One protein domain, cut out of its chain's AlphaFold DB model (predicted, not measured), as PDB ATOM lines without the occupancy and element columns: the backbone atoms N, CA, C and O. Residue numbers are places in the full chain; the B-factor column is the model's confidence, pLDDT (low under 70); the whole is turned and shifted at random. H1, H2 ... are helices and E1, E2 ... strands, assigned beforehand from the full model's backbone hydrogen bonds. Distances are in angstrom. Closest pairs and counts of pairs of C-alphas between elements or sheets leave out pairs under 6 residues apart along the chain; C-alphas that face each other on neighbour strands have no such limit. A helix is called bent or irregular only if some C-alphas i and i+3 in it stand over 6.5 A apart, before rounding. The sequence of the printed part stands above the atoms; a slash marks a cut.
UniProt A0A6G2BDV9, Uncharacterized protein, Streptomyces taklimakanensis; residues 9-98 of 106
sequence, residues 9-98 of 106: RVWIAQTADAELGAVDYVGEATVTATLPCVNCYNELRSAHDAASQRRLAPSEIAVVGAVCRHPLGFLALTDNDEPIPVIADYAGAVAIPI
ATOM      1  N   ARG A   9      17.573  44.930 -10.039       92.19
ATOM      2  CA  ARG A   9      17.559  43.548 -10.546       92.19
ATOM      3  C   ARG A   9      17.757  42.568  -9.399       92.19
ATOM      4  O   ARG A   9      18.649  42.731  -8.562       92.19
ATOM      5  N   VAL A  10      16.923  41.539  -9.370       91.12
ATOM      6  CA  VAL A  10      16.927  40.501  -8.341       91.12
ATOM      7  C   VAL A  10      16.789  39.130  -8.983       91.12
ATOM      8  O   VAL A  10      16.094  38.974  -9.979       91.12
ATOM      9  N   TRP A  11      17.429  38.128  -8.399       92.50
ATOM     10  CA  TRP A  11      17.144  36.729  -8.680       92.50
ATOM     11  C   TRP A  11      16.130  36.240  -7.648       92.50
ATOM     12  O   TRP A  11      16.342  36.427  -6.447       92.50
ATOM     13  N   ILE A  12      15.026  35.656  -8.099       90.31
ATOM     14  CA  ILE A  12      13.915  35.204  -7.264       90.31
ATOM     15  C   ILE A  12      13.751  33.696  -7.410       90.31
ATOM     16  O   ILE A  12      13.767  33.177  -8.521       90.31
ATOM     17  N   ALA A  13      13.529  33.021  -6.285       89.06
ATOM     18  CA  ALA A  13      12.950  31.685  -6.232       89.06
ATOM     19  C   ALA A  13      11.641  31.740  -5.431       89.06
ATOM     20  O   ALA A  13      11.646  32.158  -4.272       89.06
ATOM     21  N   GLN A  14      10.533  31.333  -6.048       86.88
ATOM     22  CA  GLN A  14       9.182  31.366  -5.492       86.88
ATOM     23  C   GLN A  14       8.561  29.968  -5.494       86.88
ATOM     24  O   GLN A  14       8.647  29.233  -6.478       86.88
ATOM     25  N   THR A  15       7.887  29.615  -4.400       82.44
ATOM     26  CA  THR A  15       7.064  28.407  -4.305       82.44
ATOM     27  C   THR A  15       5.609  28.718  -4.650       82.44
ATOM     28  O   THR A  15       5.053  29.675  -4.109       82.44
ATOM     29  N   ALA A  16       4.974  27.874  -5.461       73.94
ATOM     30  CA  ALA A  16       3.535  27.907  -5.734       73.94
ATOM     31  C   ALA A  16       2.725  27.622  -4.460       73.94
ATOM     32  O   ALA A  16       1.641  28.160  -4.256       73.94
ATOM     33  N   ASP A  17       3.288  26.781  -3.591       74.06
ATOM     34  CA  ASP A  17       2.722  26.392  -2.310       74.06
ATOM     35  C   ASP A  17       3.863  26.256  -1.291       74.06
ATOM     36  O   ASP A  17       4.776  25.440  -1.457       74.06
ATOM     37  N   ALA A  18       3.822  27.090  -0.251       64.19
ATOM     38  CA  ALA A  18       4.857  27.129   0.777       64.19
ATOM     39  C   ALA A  18       4.859  25.877   1.675       64.19
ATOM     40  O   ALA A  18       5.889  25.566   2.271       64.19
ATOM     41  N   GLU A  19       3.739  25.153   1.772       69.56
ATOM     42  CA  GLU A  19       3.626  23.905   2.536       69.56
ATOM     43  C   GLU A  19       4.116  22.700   1.726       69.56
ATOM     44  O   GLU A  19       4.724  21.784   2.282       69.56
ATOM     45  N   LEU A  20       3.890  22.707   0.409       70.19
ATOM     46  CA  LEU A  20       4.287  21.612  -0.485       70.19
ATOM     47  C   LEU A  20       5.701  21.776  -1.061       70.19
ATOM     48  O   LEU A  20       6.263  20.812  -1.581       70.19
ATOM     49  N   GLY A  21       6.277  22.981  -1.003       70.69
ATOM     50  CA  GLY A  21       7.609  23.283  -1.539       70.69
ATOM     51  C   GLY A  21       7.705  23.198  -3.067       70.69
ATOM     52  O   GLY A  21       8.808  23.150  -3.612       70.69
ATOM     53  N   ALA A  22       6.569  23.159  -3.770       77.50
ATOM     54  CA  ALA A  22       6.529  23.151  -5.227       77.50
ATOM     55  C   ALA A  22       6.960  24.521  -5.755       77.50
ATOM     56  O   ALA A  22       6.398  25.539  -5.361       77.50
ATOM     57  N   VAL A  23       7.965  24.551  -6.626       80.38
ATOM     58  CA  VAL A  23       8.536  25.787  -7.172       80.38
ATOM     59  C   VAL A  23       7.700  26.269  -8.358       80.38
ATOM     60  O   VAL A  23       7.502  25.511  -9.302       80.38
ATOM     61  N   ASP A  24       7.241  27.519  -8.296       83.69
ATOM     62  CA  ASP A  24       6.478  28.182  -9.368       83.69
ATOM     63  C   ASP A  24       7.409  28.937 -10.319       83.69
ATOM     64  O   ASP A  24       7.322  28.820 -11.538       83.69
ATOM     65  N   TYR A  25       8.370  29.667  -9.744       84.94
ATOM     66  CA  TYR A  25       9.269  30.523 -10.502       84.94
ATOM     67  C   TYR A  25      10.685  30.517  -9.934       84.94
ATOM     68  O   TYR A  25      10.886  30.621  -8.723       84.94
ATOM     69  N   VAL A  26      11.676  30.446 -10.826       89.38
ATOM     70  CA  VAL A  26      13.092  30.667 -10.512       89.38
ATOM     71  C   VAL A  26      13.737  31.441 -11.650       89.38
ATOM     72  O   VAL A  26      13.791  30.945 -12.776       89.38
ATOM     73  N   GLY A  27      14.262  32.631 -11.373       91.25
ATOM     74  CA  GLY A  27      14.871  33.455 -12.413       91.25
ATOM     75  C   GLY A  27      15.100  34.901 -12.006       91.25
ATOM     76  O   GLY A  27      14.931  35.276 -10.848       91.25
ATOM     77  N   GLU A  28      15.524  35.712 -12.969       93.81
ATOM     78  CA  GLU A  28      15.736  37.141 -12.762       93.81
ATOM     79  C   GLU A  28      14.455  37.952 -12.957       93.81
ATOM     80  O   GLU A  28      13.658  37.702 -13.858       93.81
ATOM     81  N   ALA A  29      14.301  38.986 -12.142       92.94
ATOM     82  CA  ALA A  29      13.201  39.922 -12.220       92.94
ATOM     83  C   ALA A  29      13.673  41.342 -11.883       92.94
ATOM     84  O   ALA A  29      14.719  41.559 -11.262       92.94
ATOM     85  N   THR A  30      12.872  42.324 -12.278       94.38
ATOM     86  CA  THR A  30      13.086  43.735 -11.954       94.38
ATOM     87  C   THR A  30      12.061  44.179 -10.928       94.38
ATOM     88  O   THR A  30      10.866  43.997 -11.129       94.38
ATOM     89  N   VAL A  31      12.494  44.810  -9.842       90.44
ATOM     90  CA  VAL A  31      11.566  45.383  -8.864       90.44
ATOM     91  C   VAL A  31      10.829  46.563  -9.485       90.44
ATOM     92  O   VAL A  31      11.452  47.482 -10.007       90.44
ATOM     93  N   THR A  32       9.501  46.553  -9.444       89.31
ATOM     94  CA  THR A  32       8.658  47.577 -10.083       89.31
ATOM     95  C   THR A  32       7.938  48.461  -9.081       89.31
ATOM     96  O   THR A  32       7.673  49.626  -9.372       89.31
ATOM     97  N   ALA A  33       7.642  47.942  -7.891       84.56
ATOM     98  CA  ALA A  33       6.975  48.693  -6.838       84.56
ATOM     99  C   ALA A  33       7.299  48.120  -5.460       84.56
ATOM    100  O   ALA A  33       7.579  46.934  -5.314       84.56
ATOM    101  N   THR A  34       7.190  48.944  -4.426       85.94
ATOM    102  CA  THR A  34       7.109  48.473  -3.042       85.94
ATOM    103  C   THR A  34       5.667  48.091  -2.709       85.94
ATOM    104  O   THR A  34       4.716  48.679  -3.227       85.94
ATOM    105  N   LEU A  35       5.481  47.097  -1.841       81.75
ATOM    106  CA  LEU A  35       4.160  46.714  -1.347       81.75
ATOM    107  C   LEU A  35       3.851  47.482  -0.056       81.75
ATOM    108  O   LEU A  35       4.671  47.471   0.870       81.75
ATOM    109  N   PRO A  36       2.685  48.146   0.045       79.94
ATOM    110  CA  PRO A  36       2.333  48.892   1.243       79.94
ATOM    111  C   PRO A  36       2.136  47.955   2.435       79.94
ATOM    112  O   PRO A  36       1.742  46.798   2.287       79.94
ATOM    113  N   CYS A  37       2.369  48.466   3.643       81.88
ATOM    114  CA  CYS A  37       1.996  47.734   4.845       81.88
ATOM    115  C   CYS A  37       0.481  47.648   5.018       81.88
ATOM    116  O   CYS A  37      -0.260  48.463   4.467       81.88
ATOM    117  N   VAL A  38       0.025  46.692   5.838       77.38
ATOM    118  CA  VAL A  38      -1.403  46.516   6.155       77.38
ATOM    119  C   VAL A  38      -2.029  47.830   6.632       77.38
ATOM    120  O   VAL A  38      -3.137  48.157   6.216       77.38
ATOM    121  N   ASN A  39      -1.316  48.620   7.442       78.44
ATOM    122  CA  ASN A  39      -1.822  49.905   7.926       78.44
ATOM    123  C   ASN A  39      -1.972  50.925   6.791       78.44
ATOM    124  O   ASN A  39      -3.051  51.481   6.636       78.44
ATOM    125  N   CYS A  40      -0.950  51.110   5.949       79.88
ATOM    126  CA  CYS A  40      -1.030  52.026   4.806       79.88
ATOM    127  C   CYS A  40      -2.096  51.591   3.788       79.88
ATOM    128  O   CYS A  40      -2.809  52.431   3.244       79.88
ATOM    129  N   TYR A  41      -2.249  50.283   3.557       76.06
ATOM    130  CA  TYR A  41      -3.318  49.753   2.712       76.06
ATOM    131  C   TYR A  41      -4.700  50.039   3.310       76.06
ATOM    132  O   TYR A  41      -5.605  50.478   2.603       76.06
ATOM    133  N   ASN A  42      -4.864  49.830   4.618       76.12
ATOM    134  CA  ASN A  42      -6.115  50.108   5.314       76.12
ATOM    135  C   ASN A  42      -6.450  51.599   5.333       76.12
ATOM    136  O   ASN A  42      -7.603  51.932   5.097       76.12
ATOM    137  N   GLU A  43      -5.477  52.483   5.557       76.19
ATOM    138  CA  GLU A  43      -5.674  53.935   5.493       76.19
ATOM    139  C   GLU A  43      -6.137  54.374   4.100       76.19
ATOM    140  O   GLU A  43      -7.120  55.107   3.985       76.19
ATOM    141  N   LEU A  44      -5.495  53.868   3.038       71.44
ATOM    142  CA  LEU A  44      -5.905  54.153   1.664       71.44
ATOM    143  C   LEU A  44      -7.309  53.622   1.384       71.44
ATOM    144  O   LEU A  44      -8.141  54.344   0.838       71.44
ATOM    145  N   ARG A  45      -7.585  52.375   1.774       71.75
ATOM    146  CA  ARG A  45      -8.907  51.770   1.631       71.75
ATOM    147  C   ARG A  45      -9.956  52.582   2.381       71.75
ATOM    148  O   ARG A  45     -10.989  52.859   1.805       71.75
ATOM    149  N   SER A  46      -9.696  53.022   3.609       73.69
ATOM    150  CA  SER A  46     -10.631  53.852   4.375       73.69
ATOM    151  C   SER A  46     -10.862  55.223   3.732       73.69
ATOM    152  O   SER A  46     -12.002  55.679   3.686       73.69
ATOM    153  N   ALA A  47      -9.820  55.862   3.191       67.44
ATOM    154  CA  ALA A  47      -9.954  57.115   2.446       67.44
ATOM    155  C   ALA A  47     -10.733  56.934   1.129       67.44
ATOM    156  O   ALA A  47     -11.534  57.793   0.761       67.44
ATOM    157  N   HIS A  48     -10.541  55.806   0.441       67.12
ATOM    158  CA  HIS A  48     -11.257  55.469  -0.791       67.12
ATOM    159  C   HIS A  48     -12.690  55.002  -0.552       67.12
ATOM    160  O   HIS A  48     -13.571  55.449  -1.274       67.12
ATOM    161  N   ASP A  49     -12.953  54.170   0.454       63.50
ATOM    162  CA  ASP A  49     -14.294  53.709   0.831       63.50
ATOM    163  C   ASP A  49     -15.176  54.896   1.242       63.50
ATOM    164  O   ASP A  49     -16.368  54.918   0.931       63.50
ATOM    165  N   ALA A  50     -14.586  55.919   1.874       58.56
ATOM    166  CA  ALA A  50     -15.263  57.183   2.157       58.56
ATOM    167  C   ALA A  50     -15.597  57.993   0.885       58.56
ATOM    168  O   ALA A  50     -16.533  58.791   0.905       58.56
ATOM    169  N   ALA A  51     -14.858  57.799  -0.213       55.72
ATOM    170  CA  ALA A  51     -14.975  58.583  -1.446       55.72
ATOM    171  C   ALA A  51     -15.740  57.872  -2.582       55.72
ATOM    172  O   ALA A  51     -16.400  58.522  -3.390       55.72
ATOM    173  N   SER A  52     -15.655  56.548  -2.683       55.09
ATOM    174  CA  SER A  52     -16.259  55.742  -3.743       55.09
ATOM    175  C   SER A  52     -16.103  54.267  -3.378       55.09
ATOM    176  O   SER A  52     -14.974  53.806  -3.262       55.09
ATOM    177  N   GLN A  53     -17.192  53.511  -3.240       59.72
ATOM    178  CA  GLN A  53     -17.210  52.079  -2.878       59.72
ATOM    179  C   GLN A  53     -16.589  51.141  -3.947       59.72
ATOM    180  O   GLN A  53     -17.137  50.084  -4.262       59.72
ATOM    181  N   ARG A  54     -15.471  51.522  -4.575       67.75
ATOM    182  CA  ARG A  54     -14.771  50.743  -5.599       67.75
ATOM    183  C   ARG A  54     -13.520  50.088  -5.028       67.75
ATOM    184  O   ARG A  54     -12.865  50.622  -4.141       67.75
ATOM    185  N   ARG A  55     -13.140  48.957  -5.624       65.12
ATOM    186  CA  ARG A  55     -11.835  48.332  -5.372       65.12
ATOM    187  C   ARG A  55     -10.706  49.262  -5.832       65.12
ATOM    188  O   ARG A  55     -10.829  49.932  -6.862       65.12
ATOM    189  N   LEU A  56      -9.614  49.265  -5.071       66.50
ATOM    190  CA  LEU A  56      -8.375  49.961  -5.418       66.50
ATOM    191  C   LEU A  56      -7.735  49.315  -6.651       66.50
ATOM    192  O   LEU A  56      -7.631  48.089  -6.729       66.50
ATOM    193  N   ALA A  57      -7.311  50.138  -7.606       73.00
ATOM    194  CA  ALA A  57      -6.569  49.691  -8.773       73.00
ATOM    195  C   ALA A  57      -5.108  49.364  -8.396       73.00
ATOM    196  O   ALA A  57      -4.559  49.978  -7.477       73.00
ATOM    197  N   PRO A  58      -4.430  48.456  -9.124       64.31
ATOM    198  CA  PRO A  58      -3.029  48.110  -8.860       64.31
ATOM    199  C   PRO A  58      -2.072  49.313  -8.826       64.31
ATOM    200  O   PRO A  58      -1.171  49.361  -7.993       64.31
ATOM    201  N   SER A  59      -2.295  50.320  -9.675       72.69
ATOM    202  CA  SER A  59      -1.499  51.556  -9.685       72.69
ATOM    203  C   SER A  59      -1.661  52.384  -8.405       72.69
ATOM    204  O   SER A  59      -0.699  52.990  -7.943       72.69
ATOM    205  N   GLU A  60      -2.842  52.380  -7.788       72.50
ATOM    206  CA  GLU A  60      -3.106  53.095  -6.531       72.50
ATOM    207  C   GLU A  60      -2.402  52.414  -5.354       72.50
ATOM    208  O   GLU A  60      -1.839  53.079  -4.485       72.50
ATOM    209  N   ILE A  61      -2.353  51.078  -5.371       66.62
ATOM    210  CA  ILE A  61      -1.587  50.280  -4.407       66.62
ATOM    211  C   ILE A  61      -0.087  50.582  -4.540       66.62
ATOM    212  O   ILE A  61       0.585  50.776  -3.528       66.62
ATOM    213  N   ALA A  62       0.427  50.686  -5.771       67.19
ATOM    214  CA  ALA A  62       1.830  51.008  -6.034       67.19
ATOM    215  C   ALA A  62       2.219  52.417  -5.544       67.19
ATOM    216  O   ALA A  62       3.272  52.583  -4.927       67.19
ATOM    217  N   VAL A  63       1.354  53.422  -5.742       71.06
ATOM    218  CA  VAL A  63       1.572  54.789  -5.228       71.06
ATOM    219  C   VAL A  63       1.679  54.801  -3.700       71.06
ATOM    220  O   VAL A  63       2.548  55.473  -3.147       71.06
ATOM    221  N   VAL A  64       0.840  54.031  -3.000       66.19
ATOM    222  CA  VAL A  64       0.892  53.959  -1.529       66.19
ATOM    223  C   VAL A  64       2.079  53.148  -1.032       66.19
ATOM    224  O   VAL A  64       2.686  53.502  -0.021       66.19
ATOM    225  N   GLY A  65       2.456  52.100  -1.760       66.75
ATOM    226  CA  GLY A  65       3.699  51.385  -1.515       66.75
ATOM    227  C   GLY A  65       4.901  52.328  -1.493       66.75
ATOM    228  O   GLY A  65       5.728  52.224  -0.587       66.75
ATOM    229  N   ALA A  66       4.967  53.285  -2.425       68.75
ATOM    230  CA  ALA A  66       6.088  54.220  -2.540       68.75
ATOM    231  C   ALA A  66       6.232  55.178  -1.339       68.75
ATOM    232  O   ALA A  66       7.336  55.625  -1.042       68.75
ATOM    233  N   VAL A  67       5.138  55.489  -0.634       69.00
ATOM    234  CA  VAL A  67       5.149  56.370   0.555       69.00
ATOM    235  C   VAL A  67       5.154  55.603   1.881       69.00
ATOM    236  O   VAL A  67       5.299  56.200   2.952       69.00
ATOM    237  N   CYS A  68       4.992  54.279   1.838       75.19
ATOM    238  CA  CYS A  68       4.985  53.448   3.028       75.19
ATOM    239  C   CYS A  68       6.388  53.393   3.647       75.19
ATOM    240  O   CYS A  68       7.335  52.926   3.023       75.19
ATOM    241  N   ARG A  69       6.526  53.828   4.906       70.44
ATOM    242  CA  ARG A  69       7.816  53.788   5.627       70.44
ATOM    243  C   ARG A  69       8.219  52.390   6.103       70.44
ATOM    244  O   ARG A  69       9.365  52.190   6.483       70.44
ATOM    245  N   HIS A  70       7.276  51.451   6.115       75.94
ATOM    246  CA  HIS A  70       7.483  50.081   6.586       75.94
ATOM    247  C   HIS A  70       6.881  49.086   5.588       75.94
ATOM    248  O   HIS A  70       5.958  48.360   5.953       75.94
ATOM    249  N   PRO A  71       7.311  49.097   4.316       77.56
ATOM    250  CA  PRO A  71       6.702  48.256   3.297       77.56
ATOM    251  C   PRO A  71       6.873  46.783   3.672       77.56
ATOM    252  O   PRO A  71       7.909  46.368   4.195       77.56
ATOM    253  N   LEU A  72       5.837  45.991   3.405       85.50
ATOM    254  CA  LEU A  72       5.846  44.560   3.711       85.50
ATOM    255  C   LEU A  72       6.620  43.757   2.678       85.50
ATOM    256  O   LEU A  72       6.766  42.562   2.850       85.50
ATOM    257  N   GLY A  73       7.076  44.367   1.591       87.19
ATOM    258  CA  GLY A  73       7.593  43.636   0.452       87.19
ATOM    259  C   GLY A  73       7.770  44.517  -0.762       87.19
ATOM    260  O   GLY A  73       7.728  45.747  -0.681       87.19
ATOM    261  N   PHE A  74       7.923  43.868  -1.900       87.75
ATOM    262  CA  PHE A  74       7.990  44.508  -3.198       87.75
ATOM    263  C   PHE A  74       7.366  43.607  -4.263       87.75
ATOM    264  O   PHE A  74       7.196  42.403  -4.072       87.75
ATOM    265  N   LEU A  75       6.994  44.217  -5.379       88.06
ATOM    266  CA  LEU A  75       6.578  43.540  -6.591       88.06
ATOM    267  C   LEU A  75       7.773  43.497  -7.535       88.06
ATOM    268  O   LEU A  75       8.388  44.533  -7.794       88.06
ATOM    269  N   ALA A  76       8.094  42.318  -8.046       90.38
ATOM    270  CA  ALA A  76       9.068  42.152  -9.110       90.38
ATOM    271  C   ALA A  76       8.368  41.691 -10.384       90.38
ATOM    272  O   ALA A  76       7.377  40.975 -10.320       90.38
ATOM    273  N   LEU A  77       8.860  42.123 -11.535       92.19
ATOM    274  CA  LEU A  77       8.355  41.736 -12.841       92.19
ATOM    275  C   LEU A  77       9.408  40.876 -13.527       92.19
ATOM    276  O   LEU A  77      10.565  41.294 -13.639       92.19
ATOM    277  N   THR A  78       9.019  39.675 -13.934       89.81
ATOM    278  CA  THR A  78       9.880  38.791 -14.727       89.81
ATOM    279  C   THR A  78      10.057  39.351 -16.136       89.81
ATOM    280  O   THR A  78       9.306  40.224 -16.572       89.81
ATOM    281  N   ASP A  79      11.015  38.814 -16.890       84.56
ATOM    282  CA  ASP A  79      11.230  39.218 -18.287       84.56
ATOM    283  C   ASP A  79      10.044  38.853 -19.221       84.56
ATOM    284  O   ASP A  79       9.992  39.325 -20.355       84.56
ATOM    285  N   ASN A  80       9.071  38.058 -18.746       85.88
ATOM    286  CA  ASN A  80       7.832  37.707 -19.456       85.88
ATOM    287  C   ASN A  80       6.606  38.507 -18.968       85.88
ATOM    288  O   ASN A  80       5.473  38.068 -19.165       85.88
ATOM    289  N   ASP A  81       6.818  39.644 -18.301       85.81
ATOM    290  CA  ASP A  81       5.769  40.510 -17.742       85.81
ATOM    291  C   ASP A  81       4.895  39.850 -16.654       85.81
ATOM    292  O   ASP A  81       3.772  40.287 -16.383       85.81
ATOM    293  N   GLU A  82       5.410  38.821 -15.977       86.62
ATOM    294  CA  GLU A  82       4.704  38.174 -14.869       86.62
ATOM    295  C   GLU A  82       5.060  38.835 -13.524       86.62
ATOM    296  O   GLU A  82       6.243  38.948 -13.188       86.62
ATOM    297  N   PRO A  83       4.071  39.309 -12.743       86.94
ATOM    298  CA  PRO A  83       4.329  39.969 -11.472       86.94
ATOM    299  C   PRO A  83       4.467  38.966 -10.316       86.94
ATOM    300  O   PRO A  83       3.535  38.229 -10.003       86.94
ATOM    301  N   ILE A  84       5.593  39.020  -9.606       86.62
ATOM    302  CA  ILE A  84       5.895  38.195  -8.434       86.62
ATOM    303  C   ILE A  84       5.917  39.063  -7.170       86.62
ATOM    304  O   ILE A  84       6.804  39.915  -7.017       86.62
ATOM    305  N   PRO A  85       4.967  38.876  -6.237       85.88
ATOM    306  CA  PRO A  85       5.008  39.542  -4.944       85.88
ATOM    307  C   PRO A  85       6.016  38.849  -4.019       85.88
ATOM    308  O   PRO A  85       5.883  37.671  -3.697       85.88
ATOM    309  N   VAL A  86       6.999  39.603  -3.530       85.06
ATOM    310  CA  VAL A  86       7.949  39.149  -2.509       85.06
ATOM    311  C   VAL A  86       7.623  39.863  -1.206       85.06
ATOM    312  O   VAL A  86       7.787  41.078  -1.099       85.06
ATOM    313  N   ILE A  87       7.133  39.112  -0.219       83.94
ATOM    314  CA  ILE A  87       6.631  39.636   1.056       83.94
ATOM    315  C   ILE A  87       7.568  39.198   2.190       83.94
ATOM    316  O   ILE A  87       7.955  38.035   2.277       83.94
ATOM    317  N   ALA A  88       7.919  40.133   3.069       74.25
ATOM    318  CA  ALA A  88       8.651  39.898   4.304       74.25
ATOM    319  C   ALA A  88       7.959  38.815   5.122       74.25
ATOM    320  O   ALA A  88       6.737  38.812   5.253       74.25
ATOM    321  N   ASP A  89       8.759  37.918   5.688       70.12
ATOM    322  CA  ASP A  89       8.307  36.860   6.593       70.12
ATOM    323  C   ASP A  89       7.331  35.846   5.957       70.12
ATOM    324  O   ASP A  89       6.869  34.927   6.631       70.12
ATOM    325  N   TYR A  90       7.081  35.946   4.645       73.19
ATOM    326  CA  TYR A  90       6.409  34.919   3.863       73.19
ATOM    327  C   TYR A  90       7.450  33.975   3.261       73.19
ATOM    328  O   TYR A  90       8.244  34.363   2.407       73.19
ATOM    329  N   ALA A  91       7.436  32.711   3.687       66.81
ATOM    330  CA  ALA A  91       8.400  31.705   3.235       66.81
ATOM    331  C   ALA A  91       8.286  31.357   1.737       66.81
ATOM    332  O   ALA A  91       9.153  30.668   1.207       66.81
ATOM    333  N   GLY A  92       7.238  31.826   1.049       76.00
ATOM    334  CA  GLY A  92       6.955  31.435  -0.328       76.00
ATOM    335  C   GLY A  92       7.772  32.142  -1.410       76.00
ATOM    336  O   GLY A  92       7.623  31.785  -2.574       76.00
ATOM    337  N   ALA A  93       8.624  33.120  -1.080       81.00
ATOM    338  CA  ALA A  93       9.553  33.712  -2.047       81.00
ATOM    339  C   ALA A  93      10.852  34.197  -1.390       81.00
ATOM    340  O   ALA A  93      10.837  34.864  -0.355       81.00
ATOM    341  N   VAL A  94      11.984  33.917  -2.036       83.44
ATOM    342  CA  VAL A  94      13.310  34.427  -1.668       83.44
ATOM    343  C   VAL A  94      13.854  35.253  -2.824       83.44
ATOM    344  O   VAL A  94      13.798  34.821  -3.971       83.44
ATOM    345  N   ALA A  95      14.411  36.425  -2.517       87.44
ATOM    346  CA  ALA A  95      15.007  37.318  -3.501       87.44
ATOM    347  C   ALA A  95      16.437  37.712  -3.116       87.44
ATOM    348  O   ALA A  95      16.712  38.071  -1.968       87.44
ATOM    349  N   ILE A  96      17.337  37.668  -4.094       85.31
ATOM    350  CA  ILE A  96      18.762  37.972  -3.956       85.31
ATOM    351  C   ILE A  96      19.094  39.127  -4.909       85.31
ATOM    352  O   ILE A  96      18.749  39.038  -6.086       85.31
ATOM    353  N   PRO A  97      19.763  40.205  -4.458       86.69
ATOM    354  CA  PRO A  97      20.158  41.281  -5.359       86.69
ATOM    355  C   PRO A  97      21.176  40.783  -6.384       86.69
ATOM    356  O   PRO A  97      22.188  40.181  -6.020       86.69
ATOM    357  N   ILE A  98      20.946  41.110  -7.652       85.56
ATOM    358  CA  ILE A  98      21.939  40.942  -8.709       85.56
ATOM    359  C   ILE A  98      22.726  42.245  -8.749       85.56
ATOM    360  O   ILE A  98      22.181  43.312  -9.039       85.56
TER     361      ILE A  98
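What this domain is: This is residues 9 to 98 of the 106 residues of an uncharacterized protein of Streptomyces taklimakanensis (UniProt A0A6G2BDV9). A strongly twisted sheet of five strands is folded back on itself, with E4 and E3 on one leaf, E1 and E5 on the other and the long, bent strand E2 as the hinge; two helices lie beyond one end of E2. H2 packs on E2 near Leu 35, and H1 lies farther out, off the sheet, so that the helices and the sheet follow each other along the longest axis. The printed part has 90 residues with five named strands and two named helices, in the order E1, E2, H1, H2, E3, E4, E5, and its class is mixed, helices and strands. The sheet's order is E4, E3, E2, E1, E5, antiparallel throughout. The whole is only just compact, close to loose, with a radius of gyration of the C-alphas of 14.4 A and spans of 41 by 27 by 24 A.

Where its parts are: E2, residues 22 to 35, measures 24.0 A from first to last C-alpha and bends by 108 degrees at residue 32. E1, residues 9 to 17, measures 24.1 A and begins at C-alpha 9 (17.559, 43.548, -10.546). E3 is residues 73 to 78, 16.1 A; E4 is residues 83 to 87, 12.7 A; E5 is residues 93 to 97, 13.4 A, ending at C-alpha 97 (20.158, 41.281, -5.359). H1, residues 38 to 49, measures 15.7 A and begins at C-alpha 38 (-1.403, 46.516, 6.155). H2, residues 58 to 67, measures 15.0 A.

How they stand to each other: In the folded sheet, one sheet bent into two leaves that face each other, E4 and E3 face E1 and E5 with 32 pairs of C-alphas within 11 A. E1 and E2 form a hairpin, with N 12 and O 27 at 2.8 A. E3 and E4 form another, with N 84 and O 76 at 2.7 A. E3 and E2 are antiparallel, with N 32 and O 75 at 2.8 A. E1 and E5 are antiparallel at 170 degrees, with N 11 and O 96 at 2.8 A. The closest C-alphas of the edge strands E4 and E5, Val 86 and Ala 93, are 5.7 A apart. H2 is on the sheet at a height of 4.2 A, only just above the sheet's level, and over none of its strands; its closest C-alpha pair with E2 is Gly 65 and Leu 35, 4.7 A. H1 is not on the sheet. H1 touches H2 with residues 40 to 44 alone, opposite ways at a steep tilt of 54 degrees; the closest C-alphas, Cys 40 and Val 64, are 6.9 A apart. Every O i to N i+4 pair is within hydrogen-bond range in H1, and 5 of 6 in H2.

The domain as a whole: The C-alphas farthest apart, Ala 50 and Ile 98, are 42.0 A apart. The printed part has no cut and no long link. Mean pLDDT of the printed part is 78.4, and 20 residues are under 70, among them residues 47 to 56 and 64 to 67.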